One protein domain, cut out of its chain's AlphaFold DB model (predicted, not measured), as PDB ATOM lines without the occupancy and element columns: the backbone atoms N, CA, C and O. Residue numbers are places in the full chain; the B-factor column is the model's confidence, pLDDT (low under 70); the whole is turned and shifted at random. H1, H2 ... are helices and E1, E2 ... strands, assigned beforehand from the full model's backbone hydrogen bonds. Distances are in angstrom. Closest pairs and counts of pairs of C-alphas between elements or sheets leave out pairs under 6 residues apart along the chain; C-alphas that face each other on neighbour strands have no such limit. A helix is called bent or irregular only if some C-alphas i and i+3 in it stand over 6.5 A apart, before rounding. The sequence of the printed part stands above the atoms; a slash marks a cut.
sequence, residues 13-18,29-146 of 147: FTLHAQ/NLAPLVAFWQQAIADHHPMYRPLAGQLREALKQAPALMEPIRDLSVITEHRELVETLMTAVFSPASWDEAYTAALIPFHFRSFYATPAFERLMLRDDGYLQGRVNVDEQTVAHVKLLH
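What this domain is: This is residues 13 to 18 and 29 to 146 of the 147 residues of an uncharacterized protein of Candidatus Entotheonella gemina (UniProt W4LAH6). A loose, elongated model: at one end the helical hairpin H1 and H2 packs with H5 and the short H3, the small two-stranded hairpin E1 and E2 lies in the middle, with H6 next to it, and H7 sticks out as a free arm at the other end. Between H6 and H7, the short strand E3 pairs with the first printed residues, 13 to 14. The printed part has 124 residues, with named elements in the order H1 H2 H3 H4 H5 E1 E2 H6 E3 H7; the sheet, E1 - E2, is antiparallel, and the class is mostly helix. The whole is loose, with a radius of gyration of the C-alphas of 18.3 A and spans of 60 by 30 by 23 A.

Where its parts are: Begin at Phe 13, before the cut; after it, find C-alpha 31 at (-55.104, 23.316, -39.592), where H1 starts and runs 19.3 A to residue 44. H2, residues 46 to 61, covers 24.6 A. H1 is irregular, but only just, with C-alphas 38 and 41 6.7 A apart; H2 is irregular, with C-alphas 47 and 50 7.1 A apart. Then come H3, residues 63 to 66, H4, residues 73 to 77, and H5, residues 79 to 86, 10.3 A long. E1 is residues 101 to 103, E2 110 to 113, H6 115 to 121 and E3 129 to 131. H7, residues 136 to 145, runs 14.6 A to C-alpha 145 at (-23.129, 6.062, -22.041).

How they stand to each other: Look first at Ala 42 and Arg 49, the closest C-alphas of the hairpin H1 and H2, 4.8 A apart; the helices touch at a shallow tilt of 28 degrees, opposite ways. With residues 33 to 37 alone, H1 only just touches H5, with 3 pairs of C-alphas within 8 A, closest Leu 33 and Leu 85, 7.0 A. H3 and H4 only just touch, and only at the corner, closest C-alphas Ala 64 and Val 74, 6.9 A. H5 and E2 are near each other. In the hairpin E1 and E2, N 102 and O 112 are 2.8 A apart, within hydrogen-bond range. The closest C-alphas of H6 and E3 are Met 121 and Gln 129, 5.4 A. Every O i to N i+4 pair is within range in H4, H5, H6 and H7; H1 has 8 of 10, H2 9 of 12, and H3 is too short for one.

The domain as a whole: The C-alphas of Pro 46 and Gln 137, the two farthest apart, are 60.4 A apart. Residues 133 to 146 stand free. Residues 19 to 28 are not printed, and C-alphas 18 and 29 are 19.6 A apart across the cut. The link from H5 to E1, 14 residues, is long. The mean pLDDT of the printed part is 85.4; it is under 70 at 18 residues, among them 13 to 18 and 143 to 146.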
ATOM      1  N   PHE A  13     -25.681  23.495 -24.122       51.84
ATOM      2  CA  PHE A  13     -25.961  22.253 -24.827       51.84
ATOM      3  C   PHE A  13     -27.080  22.483 -25.833       51.84
ATOM      4  O   PHE A  13     -28.079  23.142 -25.531       51.84
ATOM      5  N   THR A  14     -26.920  21.901 -27.019       52.25
ATOM      6  CA  THR A  14     -28.021  21.778 -27.967       52.25
ATOM      7  C   THR A  14     -28.894  20.615 -27.529       52.25
ATOM      8  O   THR A  14     -28.437  19.471 -27.459       52.25
ATOM      9  N   LEU A  15     -30.160  20.897 -27.249       54.34
ATOM     10  CA  LEU A  15     -31.158  19.859 -27.047       54.34
ATOM     11  C   LEU A  15     -31.550  19.308 -28.423       54.34
ATOM     12  O   LEU A  15     -32.491  19.769 -29.058       54.34
ATOM     13  N   HIS A  16     -30.804  18.323 -28.916       53.22
ATOM     14  CA  HIS A  16     -31.251  17.537 -30.061       53.22
ATOM     15  C   HIS A  16     -32.223  16.472 -29.558       53.22
ATOM     16  O   HIS A  16     -31.813  15.416 -29.079       53.22
ATOM     17  N   ALA A  17     -33.523  16.737 -29.666       55.75
ATOM     18  CA  ALA A  17     -34.479  15.641 -29.636       55.75
ATOM     19  C   ALA A  17     -34.189  14.750 -30.854       55.75
ATOM     20  O   ALA A  17     -34.120  15.249 -31.979       55.75
ATOM     21  N   GLN A  18     -33.980  13.451 -30.637       54.28
ATOM     22  CA  GLN A  18     -33.788  12.461 -31.703       54.28
ATOM     23  C   GLN A  18     -35.121  12.172 -32.412       54.28
ATOM     24  O   GLN A  18     -35.612  11.047 -32.406       54.28
ATOM     25  N   ASN A  29     -48.580  21.041 -38.001       95.00
ATOM     26  CA  ASN A  29     -49.844  21.284 -38.692       95.00
ATOM     27  C   ASN A  29     -50.622  22.416 -38.008       95.00
ATOM     28  O   ASN A  29     -50.908  22.342 -36.811       95.00
ATOM     29  N   LEU A  30     -50.957  23.460 -38.773       96.19
ATOM     30  CA  LEU A  30     -51.707  24.625 -38.292       96.19
ATOM     31  C   LEU A  30     -53.216  24.531 -38.569       96.19
ATOM     32  O   LEU A  30     -53.972  25.356 -38.058       96.19
ATOM     33  N   ALA A  31     -53.686  23.514 -39.298       94.06
ATOM     34  CA  ALA A  31     -55.104  23.316 -39.592       94.06
ATOM     35  C   ALA A  31     -56.003  23.309 -38.337       94.06
ATOM     36  O   ALA A  31     -57.073  23.920 -38.396       94.06
ATOM     37  N   PRO A  32     -55.608  22.729 -37.179       92.69
ATOM     38  CA  PRO A  32     -56.415  22.828 -35.959       92.69
ATOM     39  C   PRO A  32     -56.587  24.268 -35.457       92.69
ATOM     40  O   PRO A  32     -57.671  24.648 -35.015       92.69
ATOM     41  N   LEU A  33     -55.539  25.093 -35.559       93.44
ATOM     42  CA  LEU A  33     -55.594  26.504 -35.175       93.44
ATOM     43  C   LEU A  33     -56.471  27.305 -36.145       93.44
ATOM     44  O   LEU A  33     -57.243  28.165 -35.727       93.44
ATOM     45  N   VAL A  34     -56.419  26.981 -37.437       91.62
ATOM     46  CA  VAL A  34     -57.331  27.564 -38.428       91.62
ATOM     47  C   VAL A  34     -58.783  27.190 -38.140       91.62
ATOM     48  O   VAL A  34     -59.653  28.062 -38.162       91.62
ATOM     49  N   ALA A  35     -59.056  25.919 -37.839       90.12
ATOM     50  CA  ALA A  35     -60.399  25.466 -37.492       90.12
ATOM     51  C   ALA A  35     -60.937  26.220 -36.265       90.12
ATOM     52  O   ALA A  35     -62.087  26.655 -36.272       90.12
ATOM     53  N   PHE A  36     -60.090  26.466 -35.260       89.06
ATOM     54  CA  PHE A  36     -60.441  27.285 -34.098       89.06
ATOM     55  C   PHE A  36     -60.883  28.705 -34.490       89.06
ATOM     56  O   PHE A  36     -61.937  29.166 -34.049       89.06
ATOM     57  N   TRP A  37     -60.139  29.380 -35.368       88.06
ATOM     58  CA  TRP A  37     -60.522  30.705 -35.868       88.06
ATOM     59  C   TRP A  37     -61.829  30.696 -36.669       88.06
ATOM     60  O   TRP A  37     -62.645  31.608 -36.532       88.06
ATOM     61  N   GLN A  38     -62.026  29.676 -37.506       82.94
ATOM     62  CA  GLN A  38     -63.180  29.587 -38.401       82.94
ATOM     63  C   GLN A  38     -64.470  29.170 -37.691       82.94
ATOM     64  O   GLN A  38     -65.537  29.627 -38.088       82.94
ATOM     65  N   GLN A  39     -64.377  28.304 -36.680       79.06
ATOM     66  CA  GLN A  39     -65.530  27.689 -36.018       79.06
ATOM     67  C   GLN A  39     -65.739  28.275 -34.621       79.06
ATOM     68  O   GLN A  39     -66.769  28.875 -34.343       79.06
ATOM     69  N   ALA A  40     -64.747  28.169 -33.737       69.31
ATOM     70  CA  ALA A  40     -64.932  28.527 -32.335       69.31
ATOM     71  C   ALA A  40     -65.065  30.046 -32.139       69.31
ATOM     72  O   ALA A  40     -66.016  30.519 -31.523       69.31
ATOM     73  N   ILE A  41     -64.147  30.848 -32.680       67.75
ATOM     74  CA  ILE A  41     -64.162  32.292 -32.395       67.75
ATOM     75  C   ILE A  41     -65.319  33.000 -33.127       67.75
ATOM     76  O   ILE A  41     -66.011  33.838 -32.540       67.75
ATOM     77  N   ALA A  42     -65.553  32.656 -34.397       65.31
ATOM     78  CA  ALA A  42     -66.585  33.290 -35.217       65.31
ATOM     79  C   ALA A  42     -68.014  33.057 -34.685       65.31
ATOM     80  O   ALA A  42     -68.864  33.958 -34.781       65.31
ATOM     81  N   ASP A  43     -68.263  31.882 -34.102       70.88
ATOM     82  CA  ASP A  43     -69.580  31.503 -33.589       70.88
ATOM     83  C   ASP A  43     -69.837  32.059 -32.182       70.88
ATOM     84  O   ASP A  43     -70.970  32.434 -31.869       70.88
ATOM     85  N   HIS A  44     -68.800  32.189 -31.346       68.88
ATOM     86  CA  HIS A  44     -68.957  32.622 -29.955       68.88
ATOM     87  C   HIS A  44     -69.048  34.140 -29.761       68.88
ATOM     88  O   HIS A  44     -69.685  34.575 -28.799       68.88
ATOM     89  N   HIS A  45     -68.455  34.967 -30.635       73.25
ATOM     90  CA  HIS A  45     -68.534  36.421 -30.465       73.25
ATOM     91  C   HIS A  45     -68.542  37.203 -31.802       73.25
ATOM     92  O   HIS A  45     -67.558  37.167 -32.546       73.25
ATOM     93  N   PRO A  46     -69.602  37.994 -32.102       78.94
ATOM     94  CA  PRO A  46     -69.779  38.675 -33.393       78.94
ATOM     95  C   PRO A  46     -68.610  39.561 -33.846       78.94
ATOM     96  O   PRO A  46     -68.392  39.704 -35.047       78.94
ATOM     97  N   MET A  47     -67.850  40.125 -32.899       82.12
ATOM     98  CA  MET A  47     -66.673  40.969 -33.167       82.12
ATOM     99  C   MET A  47     -65.622  40.283 -34.046       82.12
ATOM    100  O   MET A  47     -64.949  40.960 -34.815       82.12
ATOM    101  N   TYR A  48     -65.487  38.958 -33.962       81.38
ATOM    102  CA  TYR A  48     -64.439  38.235 -34.681       81.38
ATOM    103  C   TYR A  48     -64.868  37.733 -36.059       81.38
ATOM    104  O   TYR A  48     -64.021  37.289 -36.828       81.38
ATOM    105  N   ARG A  49     -66.153  37.829 -36.424       83.62
ATOM    106  CA  ARG A  49     -66.639  37.373 -37.739       83.62
ATOM    107  C   ARG A  49     -65.934  38.049 -38.922       83.62
ATOM    108  O   ARG A  49     -65.580  37.331 -39.858       83.62
ATOM    109  N   PRO A  50     -65.687  39.378 -38.916       86.44
ATOM    110  CA  PRO A  50     -64.939  40.021 -39.992       86.44
ATOM    111  C   PRO A  50     -63.513  39.474 -40.108       86.44
ATOM    112  O   PRO A  50     -63.068  39.160 -41.209       86.44
ATOM    113  N   LEU A  51     -62.834  39.294 -38.970       85.69
ATOM    114  CA  LEU A  51     -61.473  38.766 -38.918       85.69
ATOM    115  C   LEU A  51     -61.411  37.310 -39.406       85.69
ATOM    116  O   LEU A  51     -60.581  36.987 -40.247       85.69
ATOM    117  N   ALA A  52     -62.336  36.453 -38.969       86.12
ATOM    118  CA  ALA A  52     -62.436  35.072 -39.445       86.12
ATOM    119  C   ALA A  52     -62.694  35.000 -40.963       86.12
ATOM    120  O   ALA A  52     -62.132  34.148 -41.654       86.12
ATOM    121  N   GLY A  53     -63.507  35.917 -41.500       87.88
ATOM    122  CA  GLY A  53     -63.737  36.046 -42.939       87.88
ATOM    123  C   GLY A  53     -62.472  36.429 -43.710       87.88
ATOM    124  O   GLY A  53     -62.147  35.773 -44.698       87.88
ATOM    125  N   GLN A  54     -61.738  37.441 -43.240       89.56
ATOM    126  CA  GLN A  54     -60.469  37.870 -43.843       89.56
ATOM    127  C   GLN A  54     -59.418  36.759 -43.801       89.56
ATOM    128  O   GLN A  54     -58.798  36.456 -44.820       89.56
ATOM    129  N   LEU A  55     -59.276  36.102 -42.650       90.88
ATOM    130  CA  LEU A  55     -58.351  34.991 -42.461       90.88
ATOM    131  C   LEU A  55     -58.658  33.840 -43.426       90.88
ATOM    132  O   LEU A  55     -57.752  33.281 -44.036       90.88
ATOM    133  N   ARG A  56     -59.942  33.513 -43.620       90.25
ATOM    134  CA  ARG A  56     -60.362  32.491 -44.584       90.25
ATOM    135  C   ARG A  56     -59.954  32.843 -46.015       90.25
ATOM    136  O   ARG A  56     -59.511  31.953 -46.733       90.25
ATOM    137  N   GLU A  57     -60.103  34.096 -46.440       92.94
ATOM    138  CA  GLU A  57     -59.679  34.505 -47.786       92.94
ATOM    139  C   GLU A  57     -58.152  34.505 -47.936       92.94
ATOM    140  O   GLU A  57     -57.652  34.028 -48.953       92.94
ATOM    141  N   ALA A  58     -57.411  34.940 -46.913       93.56
ATOM    142  CA  ALA A  58     -55.949  34.872 -46.904       93.56
ATOM    143  C   ALA A  58     -55.446  33.419 -47.002       93.56
ATOM    144  O   ALA A  58     -54.564  33.116 -47.801       93.56
ATOM    145  N   LEU A  59     -56.071  32.491 -46.271       93.94
ATOM    146  CA  LEU A  59     -55.719  31.068 -46.296       93.94
ATOM    147  C   LEU A  59     -56.007  30.386 -47.638       93.94
ATOM    148  O   LEU A  59     -55.303  29.446 -47.995       93.94
ATOM    149  N   LYS A  60     -56.979  30.866 -48.429       94.00
ATOM    150  CA  LYS A  60     -57.168  30.369 -49.808       94.00
ATOM    151  C   LYS A  60     -55.970  30.676 -50.707       94.00
ATOM    152  O   LYS A  60     -55.737  29.937 -51.657       94.00
ATOM    153  N   GLN A  61     -55.236  31.752 -50.419       94.88
ATOM    154  CA  GLN A  61     -54.015  32.123 -51.143       94.88
ATOM    155  C   GLN A  61     -52.765  31.427 -50.584       94.88
ATOM    156  O   GLN A  61     -51.729  31.433 -51.238       94.88
ATOM    157  N   ALA A  62     -52.863  30.801 -49.407       95.31
ATOM    158  CA  ALA A  62     -51.774  30.097 -48.733       95.31
ATOM    159  C   ALA A  62     -52.191  28.667 -48.319       95.31
ATOM    160  O   ALA A  62     -52.146  28.326 -47.131       95.31
ATOM    161  N   PRO A  63     -52.603  27.797 -49.268       93.81
ATOM    162  CA  PRO A  63     -53.088  26.453 -48.947       93.81
ATOM    163  C   PRO A  63     -52.028  25.581 -48.257       93.81
ATOM    164  O   PRO A  63     -52.380  24.678 -47.507       93.81
ATOM    165  N   ALA A  64     -50.738  25.882 -48.441       94.69
ATOM    166  CA  ALA A  64     -49.640  25.174 -47.789       94.69
ATOM    167  C   ALA A  64     -49.696  25.233 -46.247       94.69
ATOM    168  O   ALA A  64     -49.229  24.306 -45.594       94.69
ATOM    169  N   LEU A  65     -50.304  26.272 -45.654       95.25
ATOM    170  CA  LEU A  65     -50.494  26.368 -44.197       95.25
ATOM    171  C   LEU A  65     -51.604  25.451 -43.657       95.25
ATOM    172  O   LEU A  65     -51.705  25.263 -42.444       95.25
ATOM    173  N   MET A  66     -52.448  24.911 -44.539       93.75
ATOM    174  CA  MET A  66     -53.525  23.978 -44.187       93.75
ATOM    175  C   MET A  66     -53.092  22.514 -44.255       93.75
ATOM    176  O   MET A  66     -53.805  21.642 -43.764       93.75
ATOM    177  N   GLU A  67     -51.930  22.248 -44.844       94.81
ATOM    178  CA  GLU A  67     -51.342  20.921 -44.964       94.81
ATOM    179  C   GLU A  67     -50.279  20.697 -43.879       94.81
ATOM    180  O   GLU A  67     -49.801  21.653 -43.259       94.81
ATOM    181  N   PRO A  68     -49.861  19.445 -43.631       94.69
ATOM    182  CA  PRO A  68     -48.695  19.191 -42.800       94.69
ATOM    183  C   PRO A  68     -47.430  19.863 -43.366       94.69
ATOM    184  O   PRO A  68     -46.992  19.592 -44.488       94.69
ATOM    185  N   ILE A  69     -46.827  20.733 -42.560       94.75
ATOM    186  CA  ILE A  69     -45.684  21.578 -42.899       94.75
ATOM    187  C   ILE A  69     -44.395  20.793 -42.658       94.75
ATOM    188  O   ILE A  69     -44.029  20.492 -41.519       94.75
ATOM    189  N   ARG A  70     -43.697  20.477 -43.754       89.75
ATOM    190  CA  ARG A  70     -42.397  19.777 -43.751       89.75
ATOM    191  C   ARG A  70     -41.220  20.707 -44.032       89.75
ATOM    192  O   ARG A  70     -40.116  20.447 -43.568       89.75
ATOM    193  N   ASP A  71     -41.468  21.789 -44.765       91.88
ATOM    194  CA  ASP A  71     -40.502  22.853 -45.018       91.88
ATOM    195  C   ASP A  71     -40.921  24.112 -44.255       91.88
ATOM    196  O   ASP A  71     -42.015  24.642 -44.451       91.88
ATOM    197  N   LEU A  72     -40.047  24.590 -43.368       91.69
ATOM    198  CA  LEU A  72     -40.307  25.791 -42.576       91.69
ATOM    199  C   LEU A  72     -40.240  27.074 -43.405       91.69
ATOM    200  O   LEU A  72     -40.698  28.106 -42.917       91.69
ATOM    201  N   SER A  73     -39.730  27.028 -44.640       94.56
ATOM    202  CA  SER A  73     -39.796  28.168 -45.559       94.56
ATOM    203  C   SER A  73     -41.236  28.662 -45.751       94.56
ATOM    204  O   SER A  73     -41.451  29.869 -45.808       94.56
ATOM    205  N   VAL A  74     -42.226  27.760 -45.693       96.12
ATOM    206  CA  VAL A  74     -43.666  28.073 -45.754       96.12
ATOM    207  C   VAL A  74     -44.096  29.007 -44.618       96.12
ATOM    208  O   VAL A  74     -44.906  29.912 -44.818       96.12
ATOM    209  N   ILE A  75     -43.541  28.825 -43.413       95.69
ATOM    210  CA  ILE A  75     -43.816  29.711 -42.272       95.69
ATOM    211  C   ILE A  75     -43.233  31.101 -42.528       95.69
ATOM    212  O   ILE A  75     -43.876  32.104 -42.228       95.69
ATOM    213  N   THR A  76     -42.019  31.169 -43.077       94.19
ATOM    214  CA  THR A  76     -41.355  32.437 -43.399       94.19
ATOM    215  C   THR A  76     -42.067  33.177 -44.531       94.19
ATOM    216  O   THR A  76     -42.275  34.382 -44.424       94.19
ATOM    217  N   GLU A  77     -42.481  32.467 -45.580       96.69
ATOM    218  CA  GLU A  77     -43.208  33.020 -46.728       96.69
ATOM    219  C   GLU A  77     -44.550  33.635 -46.313       96.69
ATOM    220  O   GLU A  77     -44.934  34.694 -46.805       96.69
ATOM    221  N   HIS A  78     -45.243  33.012 -45.359       96.75
ATOM    222  CA  HIS A  78     -46.557  33.455 -44.892       96.75
ATOM    223  C   HIS A  78     -46.529  34.029 -43.469       96.75
ATOM    224  O   HIS A  78     -47.492  33.882 -42.711       96.75
ATOM    225  N   ARG A  79     -45.428  34.692 -43.099       95.25
ATOM    226  CA  ARG A  79     -45.155  35.138 -41.725       95.25
ATOM    227  C   ARG A  79     -46.290  35.953 -41.099       95.25
ATOM    228  O   ARG A  79     -46.692  35.646 -39.982       95.25
ATOM    229  N   GLU A  80     -46.835  36.936 -41.813       95.00
ATOM    230  CA  GLU A  80     -47.915  37.805 -41.307       95.00
ATOM    231  C   GLU A  80     -49.206  37.022 -41.008       95.00
ATOM    232  O   GLU A  80     -49.904  37.261 -40.017       95.00
ATOM    233  N   LEU A  81     -49.520  36.041 -41.858       95.75
ATOM    234  CA  LEU A  81     -50.684  35.181 -41.683       95.75
ATOM    235  C   LEU A  81     -50.488  34.239 -40.490       95.75
ATOM    236  O   LEU A  81     -51.404  34.067 -39.685       95.75
ATOM    237  N   VAL A  82     -49.284  33.681 -40.332       96.44
ATOM    238  CA  VAL A  82     -48.925  32.876 -39.158       96.44
ATOM    239  C   VAL A  82     -48.985  33.718 -37.881       96.44
ATOM    240  O   VAL A  82     -49.589  33.276 -36.910       96.44
ATOM    241  N   GLU A  83     -48.451  34.940 -37.873       94.38
ATOM    242  CA  GLU A  83     -48.554  35.868 -36.734       94.38
ATOM    243  C   GLU A  83     -50.010  36.116 -36.343       94.38
ATOM    244  O   GLU A  83     -50.373  35.964 -35.175       94.38
ATOM    245  N   THR A  84     -50.866  36.393 -37.330       92.69
ATOM    246  CA  THR A  84     -52.304  36.585 -37.112       92.69
ATOM    247  C   THR A  84     -52.938  35.349 -36.474       92.69
ATOM    248  O   THR A  84     -53.637  35.471 -35.466       92.69
ATOM    249  N   LEU A  85     -52.659  34.153 -37.004       93.62
ATOM    250  CA  LEU A  85     -53.153  32.893 -36.439       93.62
ATOM    251  C   LEU A  85     -52.700  32.708 -34.990       93.62
ATOM    252  O   LEU A  85     -53.504  32.327 -34.134       93.62
ATOM    253  N   MET A  86     -51.431  33.003 -34.715       94.62
ATOM    254  CA  MET A  86     -50.807  32.797 -33.415       94.62
ATOM    255  C   MET A  86     -51.306  33.770 -32.351       94.62
ATOM    256  O   MET A  86     -51.176  33.446 -31.176       94.62
ATOM    257  N   THR A  87     -51.966  34.878 -32.705       91.62
ATOM    258  CA  THR A  87     -52.595  35.771 -31.709       91.62
ATOM    259  C   THR A  87     -53.666  35.083 -30.853       91.62
ATOM    260  O   THR A  87     -53.921  35.504 -29.725       91.62
ATOM    261  N   ALA A  88     -54.255  33.984 -31.342       89.06
ATOM    262  CA  ALA A  88     -55.161  33.144 -30.556       89.06
ATOM    263  C   ALA A  88     -54.452  32.379 -29.423       89.06
ATOM    264  O   ALA A  88     -55.094  31.989 -28.451       89.06
ATOM    265  N   VAL A  89     -53.146  32.146 -29.555       91.50
ATOM    266  CA  VAL A  89     -52.325  31.375 -28.608       91.50
ATOM    267  C   VAL A  89     -51.400  32.297 -27.802       91.50
ATOM    268  O   VAL A  89     -51.159  32.063 -26.620       91.50
ATOM    269  N   PHE A  90     -50.910  33.371 -28.423       92.50
ATOM    270  CA  PHE A  90     -49.972  34.343 -27.874       92.50
ATOM    271  C   PHE A  90     -50.652  35.708 -27.829       92.50
ATOM    272  O   PHE A  90     -50.835  36.353 -28.859       92.50
ATOM    273  N   SER A  91     -51.031  36.158 -26.632       88.94
ATOM    274  CA  SER A  91     -51.675  37.462 -26.482       88.94
ATOM    275  C   SER A  91     -50.731  38.590 -26.922       88.94
ATOM    276  O   SER A  91     -49.614  38.672 -26.405       88.94
ATOM    277  N   PRO A  92     -51.177  39.515 -27.792       88.50
ATOM    278  CA  PRO A  92     -50.380  40.686 -28.153       88.50
ATOM    279  C   PRO A  92     -50.033  41.572 -26.950       88.50
ATOM    280  O   PRO A  92     -48.993  42.221 -26.942       88.50
ATOM    281  N   ALA A  93     -50.879  41.583 -25.912       91.75
ATOM    282  CA  ALA A  93     -50.694  42.429 -24.734       91.75
ATOM    283  C   ALA A  93     -49.460  42.055 -23.897       91.75
ATOM    284  O   ALA A  93     -48.966  42.889 -23.146       91.75
ATOM    285  N   SER A  94     -48.973  40.819 -24.015       90.25
ATOM    286  CA  SER A  94     -47.785  40.337 -23.307       90.25
ATOM    287  C   SER A  94     -46.642  39.969 -24.251       90.25
ATOM    288  O   SER A  94     -45.697  39.318 -23.818       90.25
ATOM    289  N   TRP A  95     -46.697  40.372 -25.525       91.88
ATOM    290  CA  TRP A  95     -45.761  39.924 -26.562       91.88
ATOM    291  C   TRP A  95     -44.282  40.133 -26.207       91.88
ATOM    292  O   TRP A  95     -43.470  39.227 -26.389       91.88
ATOM    293  N   ASP A  96     -43.941  41.300 -25.658       90.88
ATOM    294  CA  ASP A  96     -42.552  41.666 -25.358       90.88
ATOM    295  C   ASP A  96     -42.022  41.057 -24.050       90.88
ATOM    296  O   ASP A  96     -40.812  40.865 -23.899       90.88
ATOM    297  N   GLU A  97     -42.919  40.755 -23.109       89.75
ATOM    298  CA  GLU A  97     -42.581  40.300 -21.754       89.75
ATOM    299  C   GLU A  97     -42.752  38.791 -21.571       89.75
ATOM    300  O   GLU A  97     -42.136  38.195 -20.686       89.75
ATOM    301  N   ALA A  98     -43.593  38.159 -22.388       90.94
ATOM    302  CA  ALA A  98     -43.824  36.731 -22.331       90.94
ATOM    303  C   ALA A  98     -42.569  35.971 -22.774       90.94
ATOM    304  O   ALA A  98     -41.899  36.319 -23.739       90.94
ATOM    305  N   TYR A  99     -42.278  34.889 -22.056       93.56
ATOM    306  CA  TYR A  99     -41.205  33.952 -22.374       93.56
ATOM    307  C   TYR A  99     -41.814  32.678 -22.937       93.56
ATOM    308  O   TYR A  99     -41.825  31.630 -22.291       93.56
ATOM    309  N   THR A 100     -42.383  32.780 -24.131       93.19
ATOM    310  CA  THR A 100     -43.132  31.681 -24.742       93.19
ATOM    311  C   THR A 100     -42.708  31.449 -26.187       93.19
ATOM    312  O   THR A 100     -42.341  32.378 -26.912       93.19
ATOM    313  N   ALA A 101     -42.776  30.188 -26.611       95.31
ATOM    314  CA  ALA A 101     -42.527  29.767 -27.981       95.31
ATOM    315  C   ALA A 101     -43.376  28.545 -28.338       95.31
ATOM    316  O   ALA A 101     -43.675  27.709 -27.486       95.31
ATOM    317  N   ALA A 102     -43.730  28.438 -29.614       95.75
ATOM    318  CA  ALA A 102     -44.255  27.227 -30.214       95.75
ATOM    319  C   ALA A 102     -43.106  26.444 -30.856       95.75
ATOM    320  O   ALA A 102     -42.243  27.001 -31.546       95.75
ATOM    321  N   LEU A 103     -43.090  25.141 -30.591       93.12
ATOM    322  CA  LEU A 103     -42.054  24.221 -31.042       93.12
ATOM    323  C   LEU A 103     -42.615  23.278 -32.101       93.12
ATOM    324  O   LEU A 103     -43.799  22.937 -32.081       93.12
ATOM    325  N   ILE A 104     -41.751  22.840 -33.009       90.69
ATOM    326  CA  ILE A 104     -42.078  21.765 -33.944       90.69
ATOM    327  C   ILE A 104     -42.259  20.473 -33.125       90.69
ATOM    328  O   ILE A 104     -41.438  20.201 -32.245       90.69
ATOM    329  N   PRO A 105     -43.308  19.667 -33.369       87.06
ATOM    330  CA  PRO A 105     -43.592  18.480 -32.561       87.06
ATOM    331  C   PRO A 105     -42.384  17.549 -32.420       87.06
ATOM    332  O   PRO A 105     -41.812  17.135 -33.418       87.06
ATOM    333  N   PHE A 106     -42.008  17.204 -31.186       82.19
ATOM    334  CA  PHE A 106     -40.851  16.348 -30.865       82.19
ATOM    335  C   PHE A 106     -39.485  16.871 -31.325       82.19
ATOM    336  O   PHE A 106     -38.490  16.160 -31.208       82.19
ATOM    337  N   HIS A 107     -39.399  18.125 -31.760       81.94
ATOM    338  CA  HIS A 107     -38.142  18.820 -31.969       81.94
ATOM    339  C   HIS A 107     -38.053  19.988 -30.987       81.94
ATOM    340  O   HIS A 107     -38.986  20.766 -30.815       81.94
ATOM    341  N   PHE A 108     -36.883  20.200 -30.395       88.19
ATOM    342  CA  PHE A 108     -36.610  21.416 -29.627       88.19
ATOM    343  C   PHE A 108     -36.244  22.592 -30.540       88.19
ATOM    344  O   PHE A 108     -35.349  23.370 -30.231       88.19
ATOM    345  N   ARG A 109     -36.911  22.696 -31.692       91.06
ATOM    346  CA  ARG A 109     -36.755  23.781 -32.657       91.06
ATOM    347  C   ARG A 109     -38.039  24.589 -32.677       91.06
ATOM    348  O   ARG A 109     -39.118  24.024 -32.860       91.06
ATOM    349  N   SER A 110     -37.929  25.892 -32.464       94.38
ATOM    350  CA  SER A 110     -39.068  26.796 -32.536       94.38
ATOM    351  C   SER A 110     -39.351  27.208 -33.976       94.38
ATOM    352  O   SER A 110     -38.429  27.376 -34.772       94.38
ATOM    353  N   PHE A 111     -40.633  27.377 -34.300       94.81
ATOM    354  CA  PHE A 111     -41.075  28.024 -35.541       94.81
ATOM    355  C   PHE A 111     -41.758  29.378 -35.282       94.81
ATOM    356  O   PHE A 111     -42.019  30.125 -36.221       94.81
ATOM    357  N   TYR A 112     -42.065  29.688 -34.019       95.94
ATOM    358  CA  TYR A 112     -42.686  30.937 -33.598       95.94
ATOM    359  C   TYR A 112     -42.347  31.205 -32.133       95.94
ATOM    360  O   TYR A 112     -42.626  30.367 -31.273       95.94
ATOM    361  N   ALA A 113     -41.766  32.360 -31.832       95.75
ATOM    362  CA  ALA A 113     -41.350  32.713 -30.484       95.75
ATOM    363  C   ALA A 113     -41.567  34.197 -30.211       95.75
ATOM    364  O   ALA A 113     -41.522  35.032 -31.111       95.75
ATOM    365  N   THR A 114     -41.781  34.502 -28.939       95.62
ATOM    366  CA  THR A 114     -41.720  35.873 -28.427       95.62
ATOM    367  C   THR A 114     -40.278  36.392 -28.465       95.62
ATOM    368  O   THR A 114     -39.340  35.602 -28.292       95.62
ATOM    369  N   PRO A 115     -40.052  37.713 -28.615       94.81
ATOM    370  CA  PRO A 115     -38.704  38.265 -28.734       94.81
ATOM    371  C   PRO A 115     -37.818  37.974 -27.516       94.81
ATOM    372  O   PRO A 115     -36.615  37.753 -27.653       94.81
ATOM    373  N   ALA A 116     -38.390  37.975 -26.307       93.06
ATOM    374  CA  ALA A 116     -37.648  37.657 -25.088       93.06
ATOM    375  C   ALA A 116     -37.182  36.195 -25.062       93.06
ATOM    376  O   ALA A 116     -36.028  35.924 -24.719       93.06
ATOM    377  N   PHE A 117     -38.049  35.268 -25.478       94.62
ATOM    378  CA  PHE A 117     -37.700  33.858 -25.582       94.62
ATOM    379  C   PHE A 117     -36.647  33.618 -26.666       94.62
ATOM    380  O   PHE A 117     -35.668  32.922 -26.412       94.62
ATOM    381  N   GLU A 118     -36.803  34.232 -27.839       93.62
ATOM    382  CA  GLU A 118     -35.856  34.099 -28.950       93.62
ATOM    383  C   GLU A 118     -34.445  34.537 -28.547       93.62
ATOM    384  O   GLU A 118     -33.498  33.765 -28.685       93.62
ATOM    385  N   ARG A 119     -34.302  35.715 -27.928       92.00
ATOM    386  CA  ARG A 119     -32.989  36.241 -27.513       92.00
ATOM    387  C   ARG A 119     -32.260  35.379 -26.485       92.00
ATOM    388  O   ARG A 119     -31.032  35.376 -26.454       92.00
ATOM    389  N   LEU A 120     -32.994  34.742 -25.575       90.56
ATOM    390  CA  LEU A 120     -32.402  34.103 -24.395       90.56
ATOM    391  C   LEU A 120     -32.334  32.583 -24.520       90.56
ATOM    392  O   LEU A 120     -31.372  31.976 -24.047       90.56
ATOM    393  N   MET A 121     -33.320  31.976 -25.174       90.94
ATOM    394  CA  MET A 121     -33.520  30.529 -25.189       90.94
ATOM    395  C   MET A 121     -33.293  29.899 -26.561       90.94
ATOM    396  O   MET A 121     -33.213  28.676 -26.622       90.94
ATOM    397  N   LEU A 122     -33.160  30.678 -27.641       91.94
ATOM    398  CA  LEU A 122     -32.903  30.151 -28.985       91.94
ATOM    399  C   LEU A 122     -31.491  30.473 -29.475       91.94
ATOM    400  O   LEU A 122     -30.882  31.477 -29.111       91.94
ATOM    401  N   ARG A 123     -30.965  29.566 -30.294       90.19
ATOM    402  CA  ARG A 123     -29.815  29.803 -31.171       90.19
ATOM    403  C   ARG A 123     -30.298  30.370 -32.505       90.19
ATOM    404  O   ARG A 123     -31.478  30.266 -32.829       90.19
ATOM    405  N   ASP A 124     -29.363  30.854 -33.318       88.94
ATOM    406  CA  ASP A 124     -29.644  31.399 -34.656       88.94
ATOM    407  C   ASP A 124     -30.340  30.398 -35.604       88.94
ATOM    408  O   ASP A 124     -31.025  30.796 -36.539       88.94
ATOM    409  N   ASP A 125     -30.194  29.088 -35.369       87.12
ATOM    410  CA  ASP A 125     -30.867  28.025 -36.137       87.12
ATOM    411  C   ASP A 125     -32.284  27.680 -35.620       87.12
ATOM    412  O   ASP A 125     -32.960  26.785 -36.152       87.12
ATOM    413  N   GLY A 126     -32.748  28.395 -34.591       89.38
ATOM    414  CA  GLY A 126     -34.053  28.233 -33.957       89.38
ATOM    415  C   GLY A 126     -34.136  27.063 -32.977       89.38
ATOM    416  O   GLY A 126     -35.224  26.779 -32.474       89.38
ATOM    417  N   TYR A 127     -33.034  26.360 -32.694       90.94
ATOM    418  CA  TYR A 127     -33.020  25.328 -31.657       90.94
ATOM    419  C   TYR A 127     -32.890  25.935 -30.263       90.94
ATOM    420  O   TYR A 127     -32.175  26.918 -30.057       90.94
ATOM    421  N   LEU A 128     -33.548  25.300 -29.290       88.62
ATOM    422  CA  LEU A 128     -33.394  25.640 -27.885       88.62
ATOM    423  C   LEU A 128     -31.937  25.460 -27.459       88.62
ATOM    424  O   LEU A 128     -31.329  24.404 -27.665       88.62
ATOM    425  N   GLN A 129     -31.407  26.482 -26.797       85.44
ATOM    426  CA  GLN A 129     -30.183  26.399 -26.017       85.44
ATOM    427  C   GLN A 129     -30.526  26.356 -24.536       85.44
ATOM    428  O   GLN A 129     -31.290  27.171 -24.024       85.44
ATOM    429  N   GLY A 130     -29.926  25.399 -23.838       73.19
ATOM    430  CA  GLY A 130     -30.042  25.270 -22.394       73.19
ATOM    431  C   GLY A 130     -28.677  25.328 -21.728       73.19
ATOM    432  O   GLY A 130     -27.668  24.907 -22.299       73.19
ATOM    433  N   ARG A 131     -28.661  25.816 -20.489       66.81
ATOM    434  CA  ARG A 131     -27.556  25.575 -19.558       66.81
ATOM    435  C   ARG A 131     -27.920  24.333 -18.762       66.81
ATOM    436  O   ARG A 131     -28.991  24.291 -18.159       66.81
ATOM    437  N   VAL A 132     -27.055  23.327 -18.765       64.12
ATOM    438  CA  VAL A 132     -27.247  22.159 -17.901       64.12
ATOM    439  C   VAL A 132     -26.412  22.399 -16.653       64.12
ATOM    440  O   VAL A 132     -25.192  22.498 -16.734       64.12
ATOM    441  N   ASN A 133     -27.070  22.534 -15.503       65.44
ATOM    442  CA  ASN A 133     -26.382  22.739 -14.233       65.44
ATOM    443  C   ASN A 133     -25.933  21.395 -13.647       65.44
ATOM    444  O   ASN A 133     -26.510  20.899 -12.681       65.44
ATOM    445  N   VAL A 134     -24.948  20.783 -14.291       70.69
ATOM    446  CA  VAL A 134     -24.337  19.517 -13.879       70.69
ATOM    447  C   VAL A 134     -22.838  19.720 -13.723       70.69
ATOM    448  O   VAL A 134     -22.234  20.534 -14.421       70.69
ATOM    449  N   ASP A 135     -22.242  18.992 -12.787       74.88
ATOM    450  CA  ASP A 135     -20.798  18.975 -12.614       74.88
ATOM    451  C   ASP A 135     -20.110  18.229 -13.776       74.88
ATOM    452  O   ASP A 135     -20.726  17.448 -14.511       74.88
ATOM    453  N   GLU A 136     -18.807  18.457 -13.938       68.50
ATOM    454  CA  GLU A 136     -18.013  17.854 -15.013       68.50
ATOM    455  C   GLU A 136     -18.031  16.318 -15.000       68.50
ATOM    456  O   GLU A 136     -18.001  15.702 -16.073       68.50
ATOM    457  N   GLN A 137     -18.109  15.681 -13.824       75.31
ATOM    458  CA  GLN A 137     -18.114  14.219 -13.727       75.31
ATOM    459  C   GLN A 137     -19.414  13.651 -14.295       75.31
ATOM    460  O   GLN A 137     -19.381  12.678 -15.051       75.31
ATOM    461  N   THR A 138     -20.542  14.299 -14.009       73.56
ATOM    462  CA  THR A 138     -21.846  13.927 -14.569       73.56
ATOM    463  C   THR A 138     -21.859  14.063 -16.098       73.56
ATOM    464  O   THR A 138     -22.321  13.154 -16.792       73.56
ATOM    465  N   VAL A 139     -21.285  15.136 -16.661       70.06
ATOM    466  CA  VAL A 139     -21.181  15.303 -18.129       70.06
ATOM    467  C   VAL A 139     -20.324  14.206 -18.760       70.06
ATOM    468  O   VAL A 139     -20.711  13.634 -19.782       70.06
ATOM    469  N   ALA A 140     -19.161  13.907 -18.175       71.19
ATOM    470  CA  ALA A 140     -18.269  12.863 -18.672       71.19
ATOM    471  C   ALA A 140     -18.945  11.484 -18.648       71.19
ATOM    472  O   ALA A 140     -18.832  10.722 -19.609       71.19
ATOM    473  N   HIS A 141     -19.703  11.196 -17.589       72.81
ATOM    474  CA  HIS A 141     -20.428   9.940 -17.446       72.81
ATOM    475  C   HIS A 141     -21.514   9.768 -18.518       72.81
ATOM    476  O   HIS A 141     -21.575   8.729 -19.170       72.81
ATOM    477  N   VAL A 142     -22.321  10.803 -18.771       71.38
ATOM    478  CA  VAL A 142     -23.365  10.763 -19.812       71.38
ATOM    479  C   VAL A 142     -22.760  10.595 -21.210       71.38
ATOM    480  O   VAL A 142     -23.293   9.835 -22.016       71.38
ATOM    481  N   LYS A 143     -21.624  11.243 -21.505       63.69
ATOM    482  CA  LYS A 143     -20.936  11.086 -22.799       63.69
ATOM    483  C   LYS A 143     -20.479   9.648 -23.055       63.69
ATOM    484  O   LYS A 143     -20.611   9.186 -24.181       63.69
ATOM    485  N   LEU A 144     -19.991   8.949 -22.028       69.06
ATOM    486  CA  LEU A 144     -19.560   7.548 -22.134       69.06
ATOM    487  C   LEU A 144     -20.726   6.574 -22.368       69.06
ATOM    488  O   LEU A 144     -20.531   5.533 -22.985       69.06
ATOM    489  N   LEU A 145     -21.930   6.899 -21.884       67.38
ATOM    490  CA  LEU A 145     -23.129   6.062 -22.041       67.38
ATOM    491  C   LEU A 145     -23.788   6.178 -23.427       67.38
ATOM    492  O   LEU A 145     -24.628   5.347 -23.766       67.38
ATOM    493  N   HIS A 146     -23.442   7.208 -24.204       53.16
ATOM    494  CA  HIS A 146     -24.070   7.517 -25.494       53.16
ATOM    495  C   HIS A 146     -23.097   7.529 -26.692       53.16
ATOM    496  O   HIS A 146     -23.494   7.954 -27.780       53.16
TER     497      HIS A 146